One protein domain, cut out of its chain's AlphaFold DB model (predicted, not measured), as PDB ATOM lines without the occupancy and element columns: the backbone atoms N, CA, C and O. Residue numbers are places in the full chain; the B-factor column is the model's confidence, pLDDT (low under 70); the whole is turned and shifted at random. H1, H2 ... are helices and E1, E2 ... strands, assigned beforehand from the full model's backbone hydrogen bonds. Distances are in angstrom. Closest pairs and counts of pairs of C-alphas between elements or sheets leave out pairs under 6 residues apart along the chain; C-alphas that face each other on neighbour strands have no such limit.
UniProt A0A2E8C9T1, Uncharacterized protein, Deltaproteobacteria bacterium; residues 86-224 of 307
ATOM      1  N   ASP A  86     -25.609  47.321 -54.405       85.75
ATOM      2  CA  ASP A  86     -25.199  47.932 -53.142       85.75
ATOM      3  C   ASP A  86     -25.528  49.428 -53.092       85.75
ATOM      4  O   ASP A  86     -26.116  49.899 -52.118       85.75
ATOM      5  N   GLU A  87     -25.258  50.175 -54.165       86.75
ATOM      6  CA  GLU A  87     -25.635  51.590 -54.231       86.75
ATOM      7  C   GLU A  87     -27.158  51.775 -54.192       86.75
ATOM      8  O   GLU A  87     -27.656  52.693 -53.537       86.75
ATOM      9  N   PHE A  88     -27.922  50.907 -54.859       83.44
ATOM     10  CA  PHE A  88     -29.383  50.982 -54.849       83.44
ATOM     11  C   PHE A  88     -29.967  50.674 -53.467       83.44
ATOM     12  O   PHE A  88     -30.796  51.437 -52.969       83.44
ATOM     13  N   VAL A  89     -29.508  49.596 -52.829       87.12
ATOM     14  CA  VAL A  89     -29.925  49.213 -51.472       87.12
ATOM     15  C   VAL A  89     -29.555  50.308 -50.472       87.12
ATOM     16  O   VAL A  89     -30.388  50.689 -49.650       87.12
ATOM     17  N   TYR A  90     -28.366  50.900 -50.600       89.44
ATOM     18  CA  TYR A  90     -27.948  52.031 -49.774       89.44
ATOM     19  C   TYR A  90     -28.832  53.267 -49.978       89.44
ATOM     20  O   TYR A  90     -29.219  53.933 -49.026       89.44
ATOM     21  N   ARG A  91     -29.212  53.592 -51.218       87.94
ATOM     22  CA  ARG A  91     -30.126  54.720 -51.469       87.94
ATOM     23  C   ARG A  91     -31.505  54.497 -50.866       87.94
ATOM     24  O   ARG A  91     -32.107  55.463 -50.407       87.94
ATOM     25  N   LEU A  92     -31.995  53.260 -50.870       87.44
ATOM     26  CA  LEU A  92     -33.260  52.915 -50.229       87.44
ATOM     27  C   LEU A  92     -33.170  53.024 -48.702       87.44
ATOM     28  O   LEU A  92     -34.114  53.525 -48.088       87.44
ATOM     29  N   SER A  93     -32.046  52.621 -48.100       90.06
ATOM     30  CA  SER A  93     -31.878  52.660 -46.644       90.06
ATOM     31  C   SER A  93     -31.846  54.074 -46.074       90.06
ATOM     32  O   SER A  93     -32.412  54.296 -45.014       90.06
ATOM     33  N   LEU A  94     -31.340  55.064 -46.820       89.00
ATOM     34  CA  LEU A  94     -31.359  56.481 -46.410       89.00
ATOM     35  C   LEU A  94     -32.759  57.061 -46.145       89.00
ATOM     36  O   LEU A  94     -32.879  58.119 -45.535       89.00
ATOM     37  N   THR A  95     -33.809  56.433 -46.672       88.19
ATOM     38  CA  THR A  95     -35.205  56.868 -46.484       88.19
ATOM     39  C   THR A  95     -36.052  55.828 -45.763       88.19
ATOM     40  O   THR A  95     -37.270  55.991 -45.664       88.19
ATOM     41  N   ALA A  96     -35.430  54.737 -45.319       90.06
ATOM     42  CA  ALA A  96     -36.123  53.683 -44.611       90.06
ATOM     43  C   ALA A  96     -36.454  54.142 -43.182       90.06
ATOM     44  O   ALA A  96     -35.707  54.936 -42.615       90.06
ATOM     45  N   PRO A  97     -37.570  53.678 -42.600       90.94
ATOM     46  CA  PRO A  97     -37.857  53.947 -41.198       90.94
ATOM     47  C   PRO A  97     -36.837  53.264 -40.275       90.94
ATOM     48  O   PRO A  97     -36.359  52.169 -40.580       90.94
ATOM     49  N   ASP A  98     -36.576  53.884 -39.132       91.19
ATOM     50  CA  ASP A  98     -35.717  53.347 -38.072       91.19
ATOM     51  C   ASP A  98     -36.247  52.007 -37.536       91.19
ATOM     52  O   ASP A  98     -37.443  51.708 -37.630       91.19
ATOM     53  N   GLU A  99     -35.363  51.196 -36.958       92.69
ATOM     54  CA  GLU A  99     -35.679  49.883 -36.377       92.69
ATOM     55  C   GLU A  99     -36.331  48.879 -37.360       92.69
ATOM     56  O   GLU A  99     -37.019  47.940 -36.946       92.69
ATOM     57  N   THR A 100     -36.123  49.038 -38.673       94.06
ATOM     58  CA  THR A 100     -36.715  48.163 -39.706       94.06
ATOM     59  C   THR A 100     -35.748  47.176 -40.361       94.06
ATOM     60  O   THR A 100     -36.118  46.540 -41.346       94.06
ATOM     61  N   ALA A 101     -34.538  46.989 -39.832       94.62
ATOM     62  CA  ALA A 101     -33.595  45.971 -40.296       94.62
ATOM     63  C   ALA A 101     -33.401  44.833 -39.282       94.62
ATOM     64  O   ALA A 101     -33.317  45.033 -38.066       94.62
ATOM     65  N   THR A 102     -33.257  43.623 -39.815       95.31
ATOM     66  CA  THR A 102     -32.820  42.422 -39.099       95.31
ATOM     67  C   THR A 102     -31.533  41.912 -39.734       95.31
ATOM     68  O   THR A 102     -31.463  41.731 -40.955       95.31
ATOM     69  N   PHE A 103     -30.528  41.643 -38.907       97.00
ATOM     70  CA  PHE A 103     -29.226  41.148 -39.335       97.00
ATOM     71  C   PHE A 103     -28.898  39.827 -38.657       97.00
ATOM     72  O   PHE A 103     -28.906  39.738 -37.435       97.00
ATOM     73  N   ARG A 104     -28.601  38.798 -39.444       96.75
ATOM     74  CA  ARG A 104     -28.328  37.450 -38.945       96.75
ATOM     75  C   ARG A 104     -27.257  36.756 -39.769       96.75
ATOM     76  O   ARG A 104     -26.966  37.174 -40.889       96.75
ATOM     77  N   GLY A 105     -26.737  35.661 -39.245       96.69
ATOM     78  CA  GLY A 105     -25.774  34.824 -39.946       96.69
ATOM     79  C   GLY A 105     -25.101  33.849 -39.004       96.69
ATOM     80  O   GLY A 105     -25.520  33.697 -37.854       96.69
ATOM     81  N   VAL A 106     -24.056  33.204 -39.505       97.56
ATOM     82  CA  VAL A 106     -23.211  32.283 -38.747       97.56
ATOM     83  C   VAL A 106     -21.756  32.737 -38.821       97.56
ATOM     84  O   VAL A 106     -21.277  33.182 -39.866       97.56
ATOM     85  N   VAL A 107     -21.052  32.648 -37.698       97.62
ATOM     86  CA  VAL A 107     -19.607  32.866 -37.624       97.62
ATOM     87  C   VAL A 107     -18.909  31.513 -37.636       97.62
ATOM     88  O   VAL A 107     -19.162  30.667 -36.782       97.62
ATOM     89  N   TYR A 108     -18.010  31.339 -38.593       97.19
ATOM     90  CA  TYR A 108     -17.148  30.179 -38.752       97.19
ATOM     91  C   TYR A 108     -15.692  30.552 -38.471       97.19
ATOM     92  O   TYR A 108     -15.303  31.714 -38.618       97.19
ATOM     93  N   ASP A 109     -14.878  29.572 -38.108       94.75
ATOM     94  CA  ASP A 109     -13.423  29.699 -38.085       94.75
ATOM     95  C   ASP A 109     -12.798  29.494 -39.481       94.75
ATOM     96  O   ASP A 109     -13.484  29.499 -40.514       94.75
ATOM     97  N   ASP A 110     -11.472  29.354 -39.513       93.62
ATOM     98  CA  ASP A 110     -10.687  29.100 -40.716       93.62
ATOM     99  C   ASP A 110     -10.835  27.665 -41.255       93.62
ATOM    100  O   ASP A 110     -10.601  27.430 -42.445       93.62
ATOM    101  N   GLU A 111     -11.294  26.723 -40.429       93.44
ATOM    102  CA  GLU A 111     -11.590  25.333 -40.797       93.44
ATOM    103  C   GLU A 111     -13.068  25.120 -41.198       93.44
ATOM    104  O   GLU A 111     -13.456  24.010 -41.570       93.44
ATOM    105  N   GLN A 112     -13.867  26.196 -41.236       93.69
ATOM    106  CA  GLN A 112     -15.320  26.209 -41.482       93.69
ATOM    107  C   GLN A 112     -16.150  25.534 -40.379       93.69
ATOM    108  O   GLN A 112     -17.291  25.122 -40.617       93.69
ATOM    109  N   GLU A 113     -15.621  25.448 -39.162       95.81
ATOM    110  CA  GLU A 113     -16.380  25.039 -37.987       95.81
ATOM    111  C   GLU A 113     -17.075  26.254 -37.349       95.81
ATOM    112  O   GLU A 113     -16.521  27.356 -37.327       95.81
ATOM    113  N   PRO A 114     -18.323  26.111 -36.868       96.44
ATOM    114  CA  PRO A 114     -19.039  27.210 -36.230       96.44
ATOM    115  C   PRO A 114     -18.373  27.627 -34.911       96.44
ATOM    116  O   PRO A 114     -18.047  26.786 -34.073       96.44
ATOM    117  N   LEU A 115     -18.225  28.934 -34.701       95.06
ATOM    118  CA  LEU A 115     -17.601  29.508 -33.509       95.06
ATOM    119  C   LEU A 115     -18.642  29.913 -32.464       95.06
ATOM    120  O   LEU A 115     -19.334  30.918 -32.625       95.06
ATOM    121  N   GLU A 116     -18.699  29.178 -31.354       95.44
ATOM    122  CA  GLU A 116     -19.451  29.559 -30.150       95.44
ATOM    123  C   GLU A 116     -18.711  30.658 -29.360       95.44
ATOM    124  O   GLU A 116     -17.480  30.670 -29.293       95.44
ATOM    125  N   ASN A 117     -19.455  31.556 -28.702       94.44
ATOM    126  CA  ASN A 117     -18.927  32.623 -27.839       94.44
ATOM    127  C   ASN A 117     -18.034  33.661 -28.553       94.44
ATOM    128  O   ASN A 117     -17.317  34.419 -27.892       94.44
ATOM    129  N   ALA A 118     -18.096  33.756 -29.880       96.00
ATOM    130  CA  ALA A 118     -17.554  34.900 -30.602       96.00
ATOM    131  C   ALA A 118     -18.457  36.117 -30.356       96.00
ATOM    132  O   ALA A 118     -19.683  36.012 -30.383       96.00
ATOM    133  N   THR A 119     -17.875  37.287 -30.102       97.56
ATOM    134  CA  THR A 119     -18.653  38.518 -29.907       97.56
ATOM    135  C   THR A 119     -18.825  39.224 -31.245       97.56
ATOM    136  O   THR A 119     -17.850  39.653 -31.854       97.56
ATOM    137  N   VAL A 120     -20.066  39.363 -31.698       97.69
ATOM    138  CA  VAL A 120     -20.434  40.163 -32.868       97.69
ATOM    139  C   VAL A 120     -20.776  41.563 -32.381       97.69
ATOM    140  O   VAL A 120     -21.761  41.755 -31.670       97.69
ATOM    141  N   TYR A 121     -19.956  42.541 -32.747       97.25
ATOM    142  CA  TYR A 121     -20.114  43.941 -32.370       97.25
ATOM    143  C   TYR A 121     -20.488  44.769 -33.599       97.25
ATOM    144  O   TYR A 121     -19.764  44.794 -34.589       97.25
ATOM    145  N   ILE A 122     -21.621  45.463 -33.547       96.75
ATOM    146  CA  ILE A 122     -22.111  46.316 -34.631       96.75
ATOM    147  C   ILE A 122     -22.011  47.762 -34.181       96.75
ATOM    148  O   ILE A 122     -22.521  48.118 -33.121       96.75
ATOM    149  N   SER A 123     -21.408  48.603 -35.011       94.94
ATOM    150  CA  SER A 123     -21.357  50.047 -34.813       94.94
ATOM    151  C   SER A 123     -21.841  50.791 -36.047       94.94
ATOM    152  O   SER A 123     -21.557  50.413 -37.186       94.94
ATOM    153  N   TRP A 124     -22.589  51.864 -35.821       92.75
ATOM    154  CA  TRP A 124     -23.098  52.725 -36.879       92.75
ATOM    155  C   TRP A 124     -23.033  54.181 -36.454       92.75
ATOM    156  O   TRP A 124     -22.966  54.510 -35.268       92.75
ATOM    157  N   ASN A 125     -22.998  55.051 -37.454       88.00
ATOM    158  CA  ASN A 125     -22.967  56.486 -37.254       88.00
ATOM    159  C   ASN A 125     -24.354  57.055 -37.542       88.00
ATOM    160  O   ASN A 125     -24.814  56.993 -38.682       88.00
ATOM    161  N   ASP A 126     -24.968  57.622 -36.516       83.88
ATOM    162  CA  ASP A 126     -26.259  58.289 -36.560       83.88
ATOM    163  C   ASP A 126     -26.042  59.794 -36.349       83.88
ATOM    164  O   ASP A 126     -25.734  60.251 -35.248       83.88
ATOM    165  N   ASP A 127     -26.069  60.564 -37.441       82.31
ATOM    166  CA  ASP A 127     -25.888  62.025 -37.448       82.31
ATOM    167  C   ASP A 127     -24.667  62.553 -36.653       82.31
ATOM    168  O   ASP A 127     -24.667  63.648 -36.083       82.31
ATOM    169  N   GLY A 128     -23.567  61.793 -36.661       82.25
ATOM    170  CA  GLY A 128     -22.314  62.139 -35.982       82.25
ATOM    171  C   GLY A 128     -22.165  61.533 -34.584       82.25
ATOM    172  O   GLY A 128     -21.134  61.751 -33.941       82.25
ATOM    173  N   ILE A 129     -23.156  60.772 -34.118       86.75
ATOM    174  CA  ILE A 129     -23.114  59.992 -32.883       86.75
ATOM    175  C   ILE A 129     -22.877  58.526 -33.246       86.75
ATOM    176  O   ILE A 129     -23.616  57.928 -34.022       86.75
ATOM    177  N   TRP A 130     -21.829  57.935 -32.675       88.19
ATOM    178  CA  TRP A 130     -21.560  56.511 -32.843       88.19
ATOM    179  C   TRP A 130     -22.388  55.700 -31.853       88.19
ATOM    180  O   TRP A 130     -22.170  55.784 -30.644       88.19
ATOM    181  N   ASN A 131     -23.309  54.908 -32.389       91.81
ATOM    182  CA  ASN A 131     -24.094  53.933 -31.649       91.81
ATOM    183  C   ASN A 131     -23.520  52.533 -31.872       91.81
ATOM    184  O   ASN A 131     -22.841  52.270 -32.870       91.81
ATOM    185  N   SER A 132     -23.779  51.634 -30.925       93.56
ATOM    186  CA  SER A 132     -23.333  50.254 -31.037       93.56
ATOM    187  C   SER A 132     -24.213  49.276 -30.282       93.56
ATOM    188  O   SER A 132     -24.781  49.613 -29.244       93.56
ATOM    189  N   THR A 133     -24.236  48.040 -30.760       95.62
ATOM    190  CA  THR A 133     -24.837  46.894 -30.082       95.62
ATOM    191  C   THR A 133     -23.929  45.683 -30.239       95.62
ATOM    192  O   THR A 133     -23.196  45.580 -31.219       95.62
ATOM    193  N   GLU A 134     -23.985  44.754 -29.295       96.19
ATOM    194  CA  GLU A 134     -23.174  43.540 -29.333       96.19
ATOM    195  C   GLU A 134     -23.966  42.328 -28.871       96.19
ATOM    196  O   GLU A 134     -24.959  42.453 -28.149       96.19
ATOM    197  N   MET A 135     -23.526  41.153 -29.303       96.31
ATOM    198  CA  MET A 135     -24.090  39.877 -28.895       96.31
ATOM    199  C   MET A 135     -23.058  38.765 -29.080       96.31
ATOM    200  O   MET A 135     -22.166  38.879 -29.917       96.31
ATOM    201  N   GLN A 136     -23.181  37.693 -28.304       96.88
ATOM    202  CA  GLN A 136     -22.353  36.499 -28.460       96.88
ATOM    203  C   GLN A 136     -23.045  35.472 -29.352       96.88
ATOM    204  O   GLN A 136     -24.268  35.339 -29.303       96.88
ATOM    205  N   THR A 137     -22.264  34.765 -30.160       97.06
ATOM    206  CA  THR A 137     -22.758  33.672 -30.998       97.06
ATOM    207  C   THR A 137     -23.203  32.476 -30.161       97.06
ATOM    208  O   THR A 137     -22.625  32.176 -29.113       97.06
ATOM    209  N   GLU A 138     -24.238  31.786 -30.639       96.69
ATOM    210  CA  GLU A 138     -24.751  30.557 -30.029       96.69
ATOM    211  C   GLU A 138     -23.836  29.344 -30.309       96.69
ATOM    212  O   GLU A 138     -22.813  29.451 -30.984       96.69
ATOM    213  N   LEU A 139     -24.209  28.162 -29.798       95.38
ATOM    214  CA  LEU A 139     -23.449  26.908 -29.953       95.38
ATOM    215  C   LEU A 139     -23.218  26.513 -31.422       95.38
ATOM    216  O   LEU A 139     -22.238  25.851 -31.746       95.38
ATOM    217  N   ASP A 140     -24.135  26.887 -32.308       95.94
ATOM    218  CA  ASP A 140     -24.038  26.659 -33.749       95.94
ATOM    219  C   ASP A 140     -23.358  27.819 -34.499       95.94
ATOM    220  O   ASP A 140     -23.384  27.852 -35.727       95.94
ATOM    221  N   GLY A 141     -22.754  28.768 -33.773       95.88
ATOM    222  CA  GLY A 141     -22.098  29.955 -34.315       95.88
ATOM    223  C   GLY A 141     -23.064  31.034 -34.804       95.88
ATOM    224  O   GLY A 141     -22.619  32.038 -35.367       95.88
ATOM    225  N   SER A 142     -24.376  30.850 -34.628       97.44
ATOM    226  CA  SER A 142     -25.378  31.778 -35.146       97.44
ATOM    227  C   SER A 142     -25.497  33.058 -34.317       97.44
ATOM    228  O   SER A 142     -25.229  33.089 -33.114       97.44
ATOM    229  N   PHE A 143     -25.913  34.138 -34.978       97.44
ATOM    230  CA  PHE A 143     -26.279  35.405 -34.353       97.44
ATOM    231  C   PHE A 143     -27.507  36.018 -35.050       97.44
ATOM    232  O   PHE A 143     -27.739  35.809 -36.242       97.44
ATOM    233  N   SER A 144     -28.294  36.806 -34.314       97.12
ATOM    234  CA  SER A 144     -29.442  37.558 -34.821       97.12
ATOM    235  C   SER A 144     -29.650  38.871 -34.061       97.12
ATOM    236  O   SER A 144     -29.948  38.879 -32.870       97.12
ATOM    237  N   PHE A 145     -29.550  39.986 -34.774       96.81
ATOM    238  CA  PHE A 145     -29.916  41.319 -34.319       96.81
ATOM    239  C   PHE A 145     -31.237  41.728 -34.961       96.81
ATOM    240  O   PHE A 145     -31.436  41.592 -36.169       96.81
ATOM    241  N   GLU A 146     -32.130  42.283 -34.155       95.31
ATOM    242  CA  GLU A 146     -33.421  42.796 -34.600       95.31
ATOM    243  C   GLU A 146     -33.527  44.283 -34.286       95.31
ATOM    244  O   GLU A 146     -32.894  44.764 -33.344       95.31
ATOM    245  N   ARG A 147     -34.393  44.982 -35.030       93.62
ATOM    246  CA  ARG A 147     -34.674  46.413 -34.836       93.62
ATOM    247  C   ARG A 147     -33.425  47.280 -34.985       93.62
ATOM    248  O   ARG A 147     -33.200  48.197 -34.204       93.62
ATOM    249  N   LEU A 148     -32.609  46.965 -35.985       94.19
ATOM    250  CA  LEU A 148     -31.520  47.828 -36.420       94.19
ATOM    251  C   LEU A 148     -32.038  48.868 -37.412       94.19
ATOM    252  O   LEU A 148     -33.054  48.653 -38.078       94.19
ATOM    253  N   ASP A 149     -31.294  49.954 -37.556       93.06
ATOM    254  CA  ASP A 149     -31.533  50.924 -38.616       93.06
ATOM    255  C   ASP A 149     -30.908  50.410 -39.922       93.06
ATOM    256  O   ASP A 149     -29.733  50.020 -39.936       93.06
ATOM    257  N   PRO A 150     -31.661  50.365 -41.038       93.88
ATOM    258  CA  PRO A 150     -31.090  50.040 -42.336       93.88
ATOM    259  C   PRO A 150     -29.986  51.028 -42.716       93.88
ATOM    260  O   PRO A 150     -30.127  52.235 -42.537       93.88
ATOM    261  N   GLY A 151     -28.903  50.551 -43.327       93.12
ATOM    262  CA  GLY A 151     -27.783  51.431 -43.646       93.12
ATOM    263  C   GLY A 151     -26.429  50.750 -43.626       93.12
ATOM    264  O   GLY A 151     -26.310  49.529 -43.557       93.12
ATOM    265  N   LEU A 152     -25.390  51.574 -43.732       93.88
ATOM    266  CA  LEU A 152     -24.013  51.119 -43.622       93.88
ATOM    267  C   LEU A 152     -23.630  50.999 -42.154       93.88
ATOM    268  O   LEU A 152     -23.687  51.979 -41.412       93.88
ATOM    269  N   VAL A 153     -23.165  49.818 -41.779       95.25
ATOM    270  CA  VAL A 153     -22.681  49.517 -40.436       95.25
ATOM    271  C   VAL A 153     -21.289  48.904 -40.512       95.25
ATOM    272  O   VAL A 153     -20.884  48.323 -41.525       95.25
ATOM    273  N   ARG A 154     -20.536  49.041 -39.429       95.81
ATOM    274  CA  ARG A 154     -19.290  48.320 -39.206       95.81
ATOM    275  C   ARG A 154     -19.580  47.147 -38.277       95.81
ATOM    276  O   ARG A 154     -20.136  47.347 -37.201       95.81
ATOM    277  N   VAL A 155     -19.206  45.949 -38.707       97.38
ATOM    278  CA  VAL A 155     -19.361  44.703 -37.959       97.38
ATOM    279  C   VAL A 155     -17.976  44.182 -37.611       97.38
ATOM    280  O   VAL A 155     -17.210  43.822 -38.502       97.38
ATOM    281  N   ASP A 156     -17.680  44.130 -36.323       97.44
ATOM    282  CA  ASP A 156     -16.444  43.597 -35.777       97.44
ATOM    283  C   ASP A 156     -16.753  42.234 -35.144       97.44
ATOM    284  O   ASP A 156     -17.558  42.136 -34.218       97.44
ATOM    285  N   ILE A 157     -16.126  41.174 -35.652       97.31
ATOM    286  CA  ILE A 157     -16.175  39.845 -35.033       97.31
ATOM    287  C   ILE A 157     -14.970  39.723 -34.111       97.31
ATOM    288  O   ILE A 157     -13.828  39.805 -34.563       97.31
ATOM    289  N   ILE A 158     -15.227  39.558 -32.819       96.62
ATOM    290  CA  ILE A 158     -14.210  39.534 -31.776       96.62
ATOM    291  C   ILE A 158     -14.118  38.122 -31.206       96.62
ATOM    292  O   ILE A 158     -15.097  37.595 -30.674       96.62
ATOM    293  N   VAL A 159     -12.933  37.523 -31.284       95.44
ATOM    294  CA  VAL A 159     -12.670  36.169 -30.785       95.44
ATOM    295  C   VAL A 159     -11.464  36.199 -29.852       95.44
ATOM    296  O   VAL A 159     -10.431  36.783 -30.173       95.44
ATOM    297  N   GLU A 160     -11.583  35.574 -28.682       92.44
ATOM    298  CA  GLU A 160     -10.478  35.451 -27.728       92.44
ATOM    299  C   GLU A 160      -9.799  34.085 -27.906       92.44
ATOM    300  O   GLU A 160     -10.383  33.045 -27.603       92.44
ATOM    301  N   ARG A 161      -8.567  34.076 -28.432       89.00
ATOM    302  CA  ARG A 161      -7.777  32.862 -28.718       89.00
ATOM    303  C   ARG A 161      -6.313  33.099 -28.372       89.00
ATOM    304  O   ARG A 161      -5.809  34.204 -28.529       89.00
ATOM    305  N   ASP A 162      -5.629  32.068 -27.881       85.00
ATOM    306  CA  ASP A 162      -4.185  32.101 -27.585       85.00
ATOM    307  C   ASP A 162      -3.732  33.234 -26.638       85.00
ATOM    308  O   ASP A 162      -2.578  33.651 -26.658       85.00
ATOM    309  N   GLY A 163      -4.634  33.744 -25.789       86.12
ATOM    310  CA  GLY A 163      -4.353  34.883 -24.906       86.12
ATOM    311  C   GLY A 163      -4.384  36.252 -25.597       86.12
ATOM    312  O   GLY A 163      -4.028  37.246 -24.968       86.12
ATOM    313  N   HIS A 164      -4.831  36.311 -26.853       89.38
ATOM    314  CA  HIS A 164      -5.026  37.524 -27.639       89.38
ATOM    315  C   HIS A 164      -6.506  37.735 -27.973       89.38
ATOM    316  O   HIS A 164      -7.316  36.803 -27.963       89.38
ATOM    317  N   ARG A 165      -6.852  38.981 -28.305       92.56
ATOM    318  CA  ARG A 165      -8.163  39.344 -28.842       92.56
ATOM    319  C   ARG A 165      -8.049  39.625 -30.335       92.56
ATOM    320  O   ARG A 165      -7.457  40.630 -30.726       92.56
ATOM    321  N   ASP A 166      -8.636  38.758 -31.145       94.50
ATOM    322  CA  ASP A 166      -8.703  38.903 -32.597       94.50
ATOM    323  C   ASP A 166      -9.942  39.702 -32.970       94.50
ATOM    324  O   ASP A 166     -11.036  39.385 -32.512       94.50
ATOM    325  N   VAL A 167      -9.772  40.732 -33.795       95.50
ATOM    326  CA  VAL A 167     -10.856  41.589 -34.279       95.50
ATOM    327  C   VAL A 167     -10.882  41.538 -35.797       95.50
ATOM    328  O   VAL A 167      -9.971  42.040 -36.455       95.50
ATOM    329  N   TYR A 168     -11.931  40.945 -36.356       96.50
ATOM    330  CA  TYR A 168     -12.188  40.920 -37.790       96.50
ATOM    331  C   TYR A 168     -13.233  41.977 -38.150       96.50
ATOM    332  O   TYR A 168     -14.430  41.769 -37.938       96.50
ATOM    333  N   ALA A 169     -12.785  43.121 -38.663       96.38
ATOM    334  CA  ALA A 169     -13.653  44.257 -38.953       96.38
ATOM    335  C   ALA A 169     -14.130  44.241 -40.409       96.38
ATOM    336  O   ALA A 169     -13.330  44.182 -41.343       96.38
ATOM    337  N   ASN A 170     -15.442  44.340 -40.602       97.31
ATOM    338  CA  ASN A 170     -16.104  44.334 -41.900       97.31
ATOM    339  C   ASN A 170     -17.075  45.506 -42.027       97.31
ATOM    340  O   ASN A 170     -17.666  45.977 -41.056       97.31
ATOM    341  N   ARG A 171     -17.287  45.961 -43.257       95.88
ATOM    342  CA  ARG A 171     -18.304  46.945 -43.614       95.88
ATOM    343  C   ARG A 171     -19.480  46.233 -44.262       95.88
ATOM    344  O   ARG A 171     -19.327  45.603 -45.307       95.88
ATOM    345  N   VAL A 172     -20.649  46.364 -43.650       95.81
ATOM    346  CA  VAL A 172     -21.877  45.671 -44.044       95.81
ATOM    347  C   VAL A 172     -22.956  46.691 -44.389       95.81
ATOM    348  O   VAL A 172     -23.070  47.740 -43.755       95.81
ATOM    349  N   LEU A 173     -23.754  46.388 -45.406       94.94
ATOM    350  CA  LEU A 173     -24.948  47.127 -45.781       94.94
ATOM    351  C   LEU A 173     -26.189  46.354 -45.327       94.94
ATOM    352  O   LEU A 173     -26.506  45.300 -45.876       94.94
ATOM    353  N   LEU A 174     -26.894  46.901 -44.340       94.75
ATOM    354  CA  LEU A 174     -28.166  46.372 -43.865       94.75
ATOM    355  C   LEU A 174     -29.287  46.757 -44.829       94.75
ATOM    356  O   LEU A 174     -29.536  47.939 -45.085       94.75
ATOM    357  N   SER A 175     -29.959  45.739 -45.355       92.31
ATOM    358  CA  SER A 175     -31.076  45.869 -46.280       92.31
ATOM    359  C   SER A 175     -32.257  46.598 -45.627       92.31
ATOM    360  O   SER A 175     -32.648  46.243 -44.512       92.31
ATOM    361  N   PRO A 176     -32.877  47.570 -46.316       91.50
ATOM    362  CA  PRO A 176     -34.124  48.176 -45.883       91.50
ATOM    363  C   PRO A 176     -35.334  47.290 -46.225       91.50
ATOM    364  O   PRO A 176     -35.210  46.327 -46.988       91.50
ATOM    365  N   PRO A 177     -36.525  47.642 -45.717       89.12
ATOM    366  CA  PRO A 177     -37.789  47.041 -46.130       89.12
ATOM    367  C   PRO A 177     -37.983  47.070 -47.655       89.12
ATOM    368  O   PRO A 177     -37.757  48.097 -48.303       89.12
ATOM    369  N   ALA A 178     -38.432  45.955 -48.236       81.06
ATOM    370  CA  ALA A 178     -38.606  45.810 -49.680       81.06
ATOM    371  C   ALA A 178     -40.085  45.662 -50.071       81.06
ATOM    372  O   ALA A 178     -40.752  44.692 -49.720       81.06
ATOM    373  N   MET A 179     -40.580  46.597 -50.894       74.00
ATOM    374  CA  MET A 179     -41.932  46.611 -51.482       74.00
ATOM    375  C   MET A 179     -43.091  46.514 -50.473       74.00
ATOM    376  O   MET A 179     -43.727  47.519 -50.173       74.00
ATOM    377  N   ILE A 180     -43.417  45.299 -50.026       77.88
ATOM    378  CA  ILE A 180     -44.559  44.964 -49.159       77.88
ATOM    379  C   ILE A 180     -44.066  44.446 -47.797       77.88
ATOM    380  O   ILE A 180     -44.833  44.399 -46.836       77.88
ATOM    381  N   GLU A 181     -42.793  44.065 -47.695       82.38
ATOM    382  CA  GLU A 181     -42.194  43.619 -46.445       82.38
ATOM    383  C   GLU A 181     -41.921  44.834 -45.554       82.38
ATOM    384  O   GLU A 181     -41.301  45.787 -46.022       82.38
ATOM    385  N   PRO A 182     -42.383  44.837 -44.290       86.50
ATOM    386  CA  PRO A 182     -42.171  45.953 -43.368       86.50
ATOM    387  C   PRO A 182     -40.770  45.962 -42.739       86.50
ATOM    388  O   PRO A 182     -40.411  46.943 -42.097       86.50
ATOM    389  N   ILE A 183     -40.014  44.871 -42.888       91.38
ATOM    390  CA  ILE A 183     -38.695  44.654 -42.289       91.38
ATOM    391  C   ILE A 183     -37.753  44.179 -43.394       91.38
ATOM    392  O   ILE A 183     -38.122  43.310 -44.184       91.38
ATOM    393  N   GLY A 184     -36.556  44.753 -43.452       91.31
ATOM    394  CA  GLY A 184     -35.469  44.304 -44.309       91.31
ATOM    395  C   GLY A 184     -34.640  43.220 -43.626       91.31
ATOM    396  O   GLY A 184     -34.280  43.337 -42.456       91.31
ATOM    397  N   PHE A 185     -34.320  42.161 -44.364       92.44
ATOM    398  CA  PHE A 185     -33.493  41.064 -43.868       92.44
ATOM    399  C   PHE A 185     -32.115  41.108 -44.515       92.44
ATOM    400  O   PHE A 185     -31.985  41.297 -45.724       92.44
ATOM    401  N   THR A 186     -31.087  40.922 -43.692       94.81
ATOM    402  CA  THR A 186     -29.698  40.786 -44.132       94.81
ATOM    403  C   THR A 186     -29.124  39.524 -43.513       94.81
ATOM    404  O   THR A 186     -29.053  39.416 -42.289       94.81
ATOM    405  N   THR A 187     -28.754  38.561 -44.351       95.19
ATOM    406  CA  THR A 187     -28.120  37.308 -43.930       95.19
ATOM    407  C   THR A 187     -26.704  37.241 -44.491       95.19
ATOM    408  O   THR A 187     -26.531  37.197 -45.710       95.19
ATOM    409  N   ILE A 188     -25.697  37.281 -43.618       95.44
ATOM    410  CA  ILE A 188     -24.280  37.221 -44.004       95.44
ATOM    411  C   ILE A 188     -23.533  36.337 -43.019       95.44
ATOM    412  O   ILE A 188     -23.532  36.605 -41.819       95.44
ATOM    413  N   ASP A 189     -22.851  35.337 -43.561       96.06
ATOM    414  CA  ASP A 189     -21.959  34.478 -42.800       96.06
ATOM    415  C   ASP A 189     -20.532  35.029 -42.846       96.06
ATOM    416  O   ASP A 189     -20.084  35.564 -43.867       96.06
ATOM    417  N   PHE A 190     -19.805  34.888 -41.741       96.56
ATOM    418  CA  PHE A 190     -18.414  35.317 -41.622       96.56
ATOM    419  C   PHE A 190     -17.520  34.103 -41.418       96.56
ATOM    420  O   PHE A 190     -17.823  33.255 -40.589       96.56
ATOM    421  N   SER A 191     -16.395  34.042 -42.126       96.50
ATOM    422  CA  SER A 191     -15.303  33.120 -41.807       96.50
ATOM    423  C   SER A 191     -14.153  33.945 -41.248       96.50
ATOM    424  O   SER A 191     -13.641  34.846 -41.917       96.50
ATOM    425  N   VAL A 192     -13.838  33.709 -39.977       95.94
ATOM    426  CA  VAL A 192     -12.791  34.414 -39.243       95.94
ATOM    427  C   VAL A 192     -11.440  33.811 -39.628       95.94
ATOM    428  O   VAL A 192     -11.286  32.593 -39.545       95.94
ATOM    429  N   PRO A 193     -10.443  34.631 -40.004       95.62
ATOM    430  CA  PRO A 193      -9.105  34.142 -40.318       95.62
ATOM    431  C   PRO A 193      -8.425  33.380 -39.169       95.62
ATOM    432  O   PRO A 193      -8.783  33.502 -37.987       95.62
ATOM    433  N   SER A 194      -7.383  32.625 -39.517       94.38
ATOM    434  CA  SER A 194      -6.610  31.847 -38.548       94.38
ATOM    435  C   SER A 194      -5.826  32.751 -37.587       94.38
ATOM    436  O   SER A 194      -5.465  33.887 -37.910       94.38
ATOM    437  N   SER A 195      -5.509  32.238 -36.395       92.00
ATOM    438  CA  SER A 195      -4.697  32.963 -35.396       92.00
ATOM    439  C   SER A 195      -3.315  33.368 -35.949       92.00
ATOM    440  O   SER A 195      -2.783  34.420 -35.590       92.00
ATOM    441  N   GLU A 196      -2.746  32.577 -36.868       91.12
ATOM    442  CA  GLU A 196      -1.478  32.890 -37.545       91.12
ATOM    443  C   GLU A 196      -1.618  34.093 -38.489       91.12
ATOM    444  O   GLU A 196      -0.752  34.971 -38.508       91.12
ATOM    445  N   GLU A 197      -2.729  34.185 -39.224       92.12
ATOM    446  CA  GLU A 197      -2.995  35.322 -40.105       92.12
ATOM    447  C   GLU A 197      -3.148  36.618 -39.303       92.12
ATOM    448  O   GLU A 197      -2.545  37.634 -39.659       92.12
ATOM    449  N   PHE A 198      -3.839  36.569 -38.160       91.81
ATOM    450  CA  PHE A 198      -3.907  37.689 -37.215       91.81
ATOM    451  C   PHE A 198      -2.537  38.074 -36.652       91.81
ATOM    452  O   PHE A 198      -2.238  39.260 -36.527       91.81
ATOM    453  N   ALA A 199      -1.688  37.095 -36.326       88.94
ATOM    454  CA  ALA A 199      -0.343  37.340 -35.809       88.94
ATOM    455  C   ALA A 199       0.603  37.962 -36.852       88.94
ATOM    456  O   ALA A 199       1.575  38.619 -36.484       88.94
ATOM    457  N   SER A 200       0.326  37.772 -38.144       89.75
ATOM    458  CA  SER A 200       1.112  38.367 -39.229       89.75
ATOM    459  C   SER A 200       0.851  39.866 -39.432       89.75
ATOM    460  O   SER A 200       1.655  40.548 -40.075       89.75
ATOM    461  N   GLN A 201      -0.256  40.390 -38.893       86.25
ATOM    462  CA  GLN A 201      -0.629  41.793 -39.046       86.25
ATOM    463  C   GLN A 201       0.158  42.704 -38.093       86.25
ATOM    464  O   GLN A 201       0.424  42.335 -36.948       86.25
ATOM    465  N   PRO A 202       0.509  43.929 -38.523       86.06
ATOM    466  CA  PRO A 202       1.177  44.889 -37.656       86.06
ATOM    467  C   PRO A 202       0.245  45.374 -36.535       86.06
ATOM    468  O   PRO A 202      -0.930  45.662 -36.764       86.06
ATOM    469  N   CYS A 203       0.781  45.552 -35.326       83.19
ATOM    470  CA  CYS A 203       0.001  46.084 -34.212       83.19
ATOM    471  C   CYS A 203      -0.440  47.532 -34.466       83.19
ATOM    472  O   CYS A 203       0.372  48.398 -34.798       83.19
ATOM    473  N   THR A 204      -1.711  47.837 -34.186       76.62
ATOM    474  CA  THR A 204      -2.290  49.188 -34.344       76.62
ATOM    475  C   THR A 204      -1.554  50.262 -33.525       76.62
ATOM    476  O   THR A 204      -1.493  51.425 -33.916       76.62
ATOM    477  N   ASN A 205      -0.977  49.883 -32.383       76.19
ATOM    478  CA  ASN A 205      -0.215  50.764 -31.492       76.19
ATOM    479  C   ASN A 205       1.291  50.836 -31.823       76.19
ATOM    480  O   ASN A 205       2.023  51.532 -31.120       76.19
ATOM    481  N   GLY A 206       1.758  50.125 -32.855       72.75
ATOM    482  CA  GLY A 206       3.169  50.064 -33.247       72.75
ATOM    483  C   GLY A 206       4.077  49.284 -32.288       72.75
ATOM    484  O   GLY A 206       5.290  49.471 -32.343       72.75
ATOM    485  N   ALA A 207       3.514  48.463 -31.395       77.62
ATOM    486  CA  ALA A 207       4.276  47.558 -30.533       77.62
ATOM    487  C   ALA A 207       4.771  46.314 -31.295       77.62
ATOM    488  O   ALA A 207       4.241  45.987 -32.354       77.62
ATOM    489  N   ASP A 208       5.762  45.614 -30.729       72.44
ATOM    490  CA  ASP A 208       6.281  44.349 -31.277       72.44
ATOM    491  C   ASP A 208       5.347  43.150 -30.991       72.44
ATOM    492  O   ASP A 208       5.344  42.181 -31.743       72.44
ATOM    493  N   GLU A 209       4.532  43.224 -29.929       77.25
ATOM    494  CA  GLU A 209       3.519  42.222 -29.563       77.25
ATOM    495  C   GLU A 209       2.166  42.911 -29.316       77.25
ATOM    496  O   GLU A 209       2.087  43.896 -28.573       77.25
ATOM    497  N   CYS A 210       1.090  42.402 -29.929       79.81
ATOM    498  CA  CYS A 210      -0.247  42.991 -29.816       79.81
ATOM    499  C   CYS A 210      -1.128  42.183 -28.860       79.81
ATOM    500  O   CYS A 210      -1.371  41.006 -29.097       79.81
ATOM    501  N   GLU A 211      -1.710  42.823 -27.846       85.25
ATOM    502  CA  GLU A 211      -2.812  42.227 -27.068       85.25
ATOM    503  C   GLU A 211      -4.080  42.071 -27.930       85.25
ATOM    504  O   GLU A 211      -4.782  41.065 -27.851       85.25
ATOM    505  N   ILE A 212      -4.327  43.055 -28.804       87.81
ATOM    506  CA  ILE A 212      -5.431  43.067 -29.765       87.81
ATOM    507  C   ILE A 212      -4.846  42.989 -31.174       87.81
ATOM    508  O   ILE A 212      -4.113  43.892 -31.594       87.81
ATOM    509  N   ARG A 213      -5.183  41.927 -31.901       91.00
ATOM    510  CA  ARG A 213      -4.806  41.706 -33.301       91.00
ATOM    511  C   ARG A 213      -6.001  42.070 -34.175       91.00
ATOM    512  O   ARG A 213      -7.126  41.708 -33.853       91.00
ATOM    513  N   ASN A 214      -5.783  42.821 -35.251       91.44
ATOM    514  CA  ASN A 214      -6.875  43.342 -36.073       91.44
ATOM    515  C   ASN A 214      -6.621  43.059 -37.554       91.44
ATOM    516  O   ASN A 214      -5.546  43.370 -38.067       91.44
ATOM    517  N   ILE A 215      -7.626  42.501 -38.221       93.75
ATOM    518  CA  ILE A 215      -7.724  42.442 -39.676       93.75
ATOM    519  C   ILE A 215      -8.908  43.328 -40.062       93.75
ATOM    520  O   ILE A 215     -10.065  42.975 -39.829       93.75
ATOM    521  N   ASP A 216      -8.601  44.489 -40.641       92.88
ATOM    522  CA  ASP A 216      -9.601  45.481 -41.023       92.88
ATOM    523  C   ASP A 216      -9.876  45.432 -42.529       92.88
ATOM    524  O   ASP A 216      -9.085  45.912 -43.346       92.88
ATOM    525  N   MET A 217     -11.023  44.862 -42.897       94.00
ATOM    526  CA  MET A 217     -11.490  44.783 -44.281       94.00
ATOM    527  C   MET A 217     -12.229  46.048 -44.723       94.00
ATOM    528  O   MET A 217     -12.450  46.234 -45.926       94.00
ATOM    529  N   THR A 218     -12.567  46.957 -43.801       90.81
ATOM    530  CA  THR A 218     -13.368  48.149 -44.102       90.81
ATOM    531  C   THR A 218     -12.769  49.057 -45.186       90.81
ATOM    532  O   THR A 218     -13.561  49.572 -45.983       90.81
ATOM    533  N   PRO A 219     -11.430  49.224 -45.331       90.94
ATOM    534  CA  PRO A 219     -10.859  50.001 -46.431       90.94
ATOM    535  C   PRO A 219     -11.068  49.333 -47.796       90.94
ATOM    536  O   PRO A 219     -11.330  50.013 -48.784       90.94
ATOM    537  N   SER A 220     -10.988  47.999 -47.856       90.19
ATOM    538  CA  SER A 220     -11.208  47.234 -49.093       90.19
ATOM    539  C   SER A 220     -12.686  47.178 -49.502       90.19
ATOM    540  O   SER A 220     -13.001  47.071 -50.683       90.19
ATOM    541  N   GLN A 221     -13.588  47.320 -48.530       91.06
ATOM    542  CA  GLN A 221     -15.043  47.274 -48.691       91.06
ATOM    543  C   GLN A 221     -15.666  48.680 -48.801       91.06
ATOM    544  O   GLN A 221     -16.868  48.852 -48.602       91.06
ATOM    545  N   MET A 222     -14.863  49.718 -49.078       86.00
ATOM    546  CA  MET A 222     -15.362  51.094 -49.195       86.00
ATOM    547  C   MET A 222     -16.276  51.297 -50.400       86.00
ATOM    548  O   MET A 222     -17.315  51.942 -50.255       86.00
ATOM    549  N   ASP A 223     -15.863  50.773 -51.554       83.94
ATOM    550  CA  ASP A 223     -16.613  50.892 -52.805       83.94
ATOM    551  C   ASP A 223     -17.770  49.894 -52.852       83.94
ATOM    552  O   ASP A 223     -18.844  50.236 -53.334       83.94
ATOM    553  N   HIS A 224     -17.549  48.691 -52.310       88.31
ATOM    554  CA  HIS A 224     -18.514  47.597 -52.286       88.31
ATOM    555  C   HIS A 224     -18.579  46.984 -50.881       88.31
ATOM    556  O   HIS A 224     -17.754  46.126 -50.546       88.31
TER     557      HIS A 224
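Overview. This is residues 86 to 224 of the 307 residues of an uncharacterized protein of Deltaproteobacteria bacterium (UniProt A0A2E8C9T1). Two sheets lie face to face as a sandwich, a small sheet of three strands, E4, E1 and E7, covering part of a twisted and curled sheet of five, E3, E2, E5, E6 and E8. The long hairpin E5 and E6 runs through the large sheet, with H1 near one end of it and H2 near the other. The printed part has 139 residues, with named elements in the order H1, E1, E2, E3, E4, E5, E6, E7, H2, E8, and is mostly strand. The sheets run E3, E2, E5, E6, E8 and E4, E1, E7, both mixed. The whole is compact, with a radius of gyration of the C-alphas of 15.8 A, yet elongated, spanning 51 by 33 by 23 A.

Along the chain. H1 is residues 86 to 93, beginning at C-alpha 86 (-25.199, 47.932, -53.142). E1 is residues 101 to 108, 22.9 A long; E2 is 119 to 126, 22.2 A; E3 is 129 to 136, 23.9 A; E4 is 142 to 148, 17.2 A. E5, residues 151 to 161, is 31.1 A long and begins at C-alpha 151 (-27.783, 51.431, -43.646). E6, residues 164 to 174, is 29.6 A long and bends by 53 degrees at residue 171. E7 is residues 184 to 187, H2 is 195 to 200, and E8 is 212 to 216, ending at C-alpha 216 (-9.601, 45.481, -41.023).

Arrangement. In the large sheet, E5 and E6 are an antiparallel hairpin, with N 155 and O 170 2.8 A apart. E2 is antiparallel to E5, with N 121 and O 156 at 2.8 A. E2 and E3 form a hairpin, with N 122 and O 133 at 2.8 A. E8, an edge strand, is parallel to E6, with N 167 and O 213 at 2.8 A. In the small sheet, E1 is antiparallel to E4, with N 145 and O 103 at 2.7 A, and parallel to E7, with N 102 and O 184 at 2.8 A. The parts of the two sheets that face each other are 10.2 A centre to centre, and their strands stand at 31 degrees. Between the sheets, the closest C-alphas of E6 and E7 are those of Leu 174 and Thr 186, 5.8 A apart. H1 is on the large sheet but only grazes it; its closest C-alpha pair with E5 is Ser 93 and Gly 151, 5.2 A. H2 is on that sheet at a height of 8.6 A, across the strands at 90 degrees to E6 on the local plane, and only just over E6 and E8, with 3 C-alphas on each. In H1 and H2, every O i to N i+4 pair is within hydrogen-bond range.

Size, cuts and confidence. The two C-alphas farthest apart, those of Ile 180 and Asp 208, are 53.9 A apart. The printed part has no cut. The link from H2 to E8, 11 residues, is long. The mean pLDDT of the printed part is 91.5, and no printed residue is under 70.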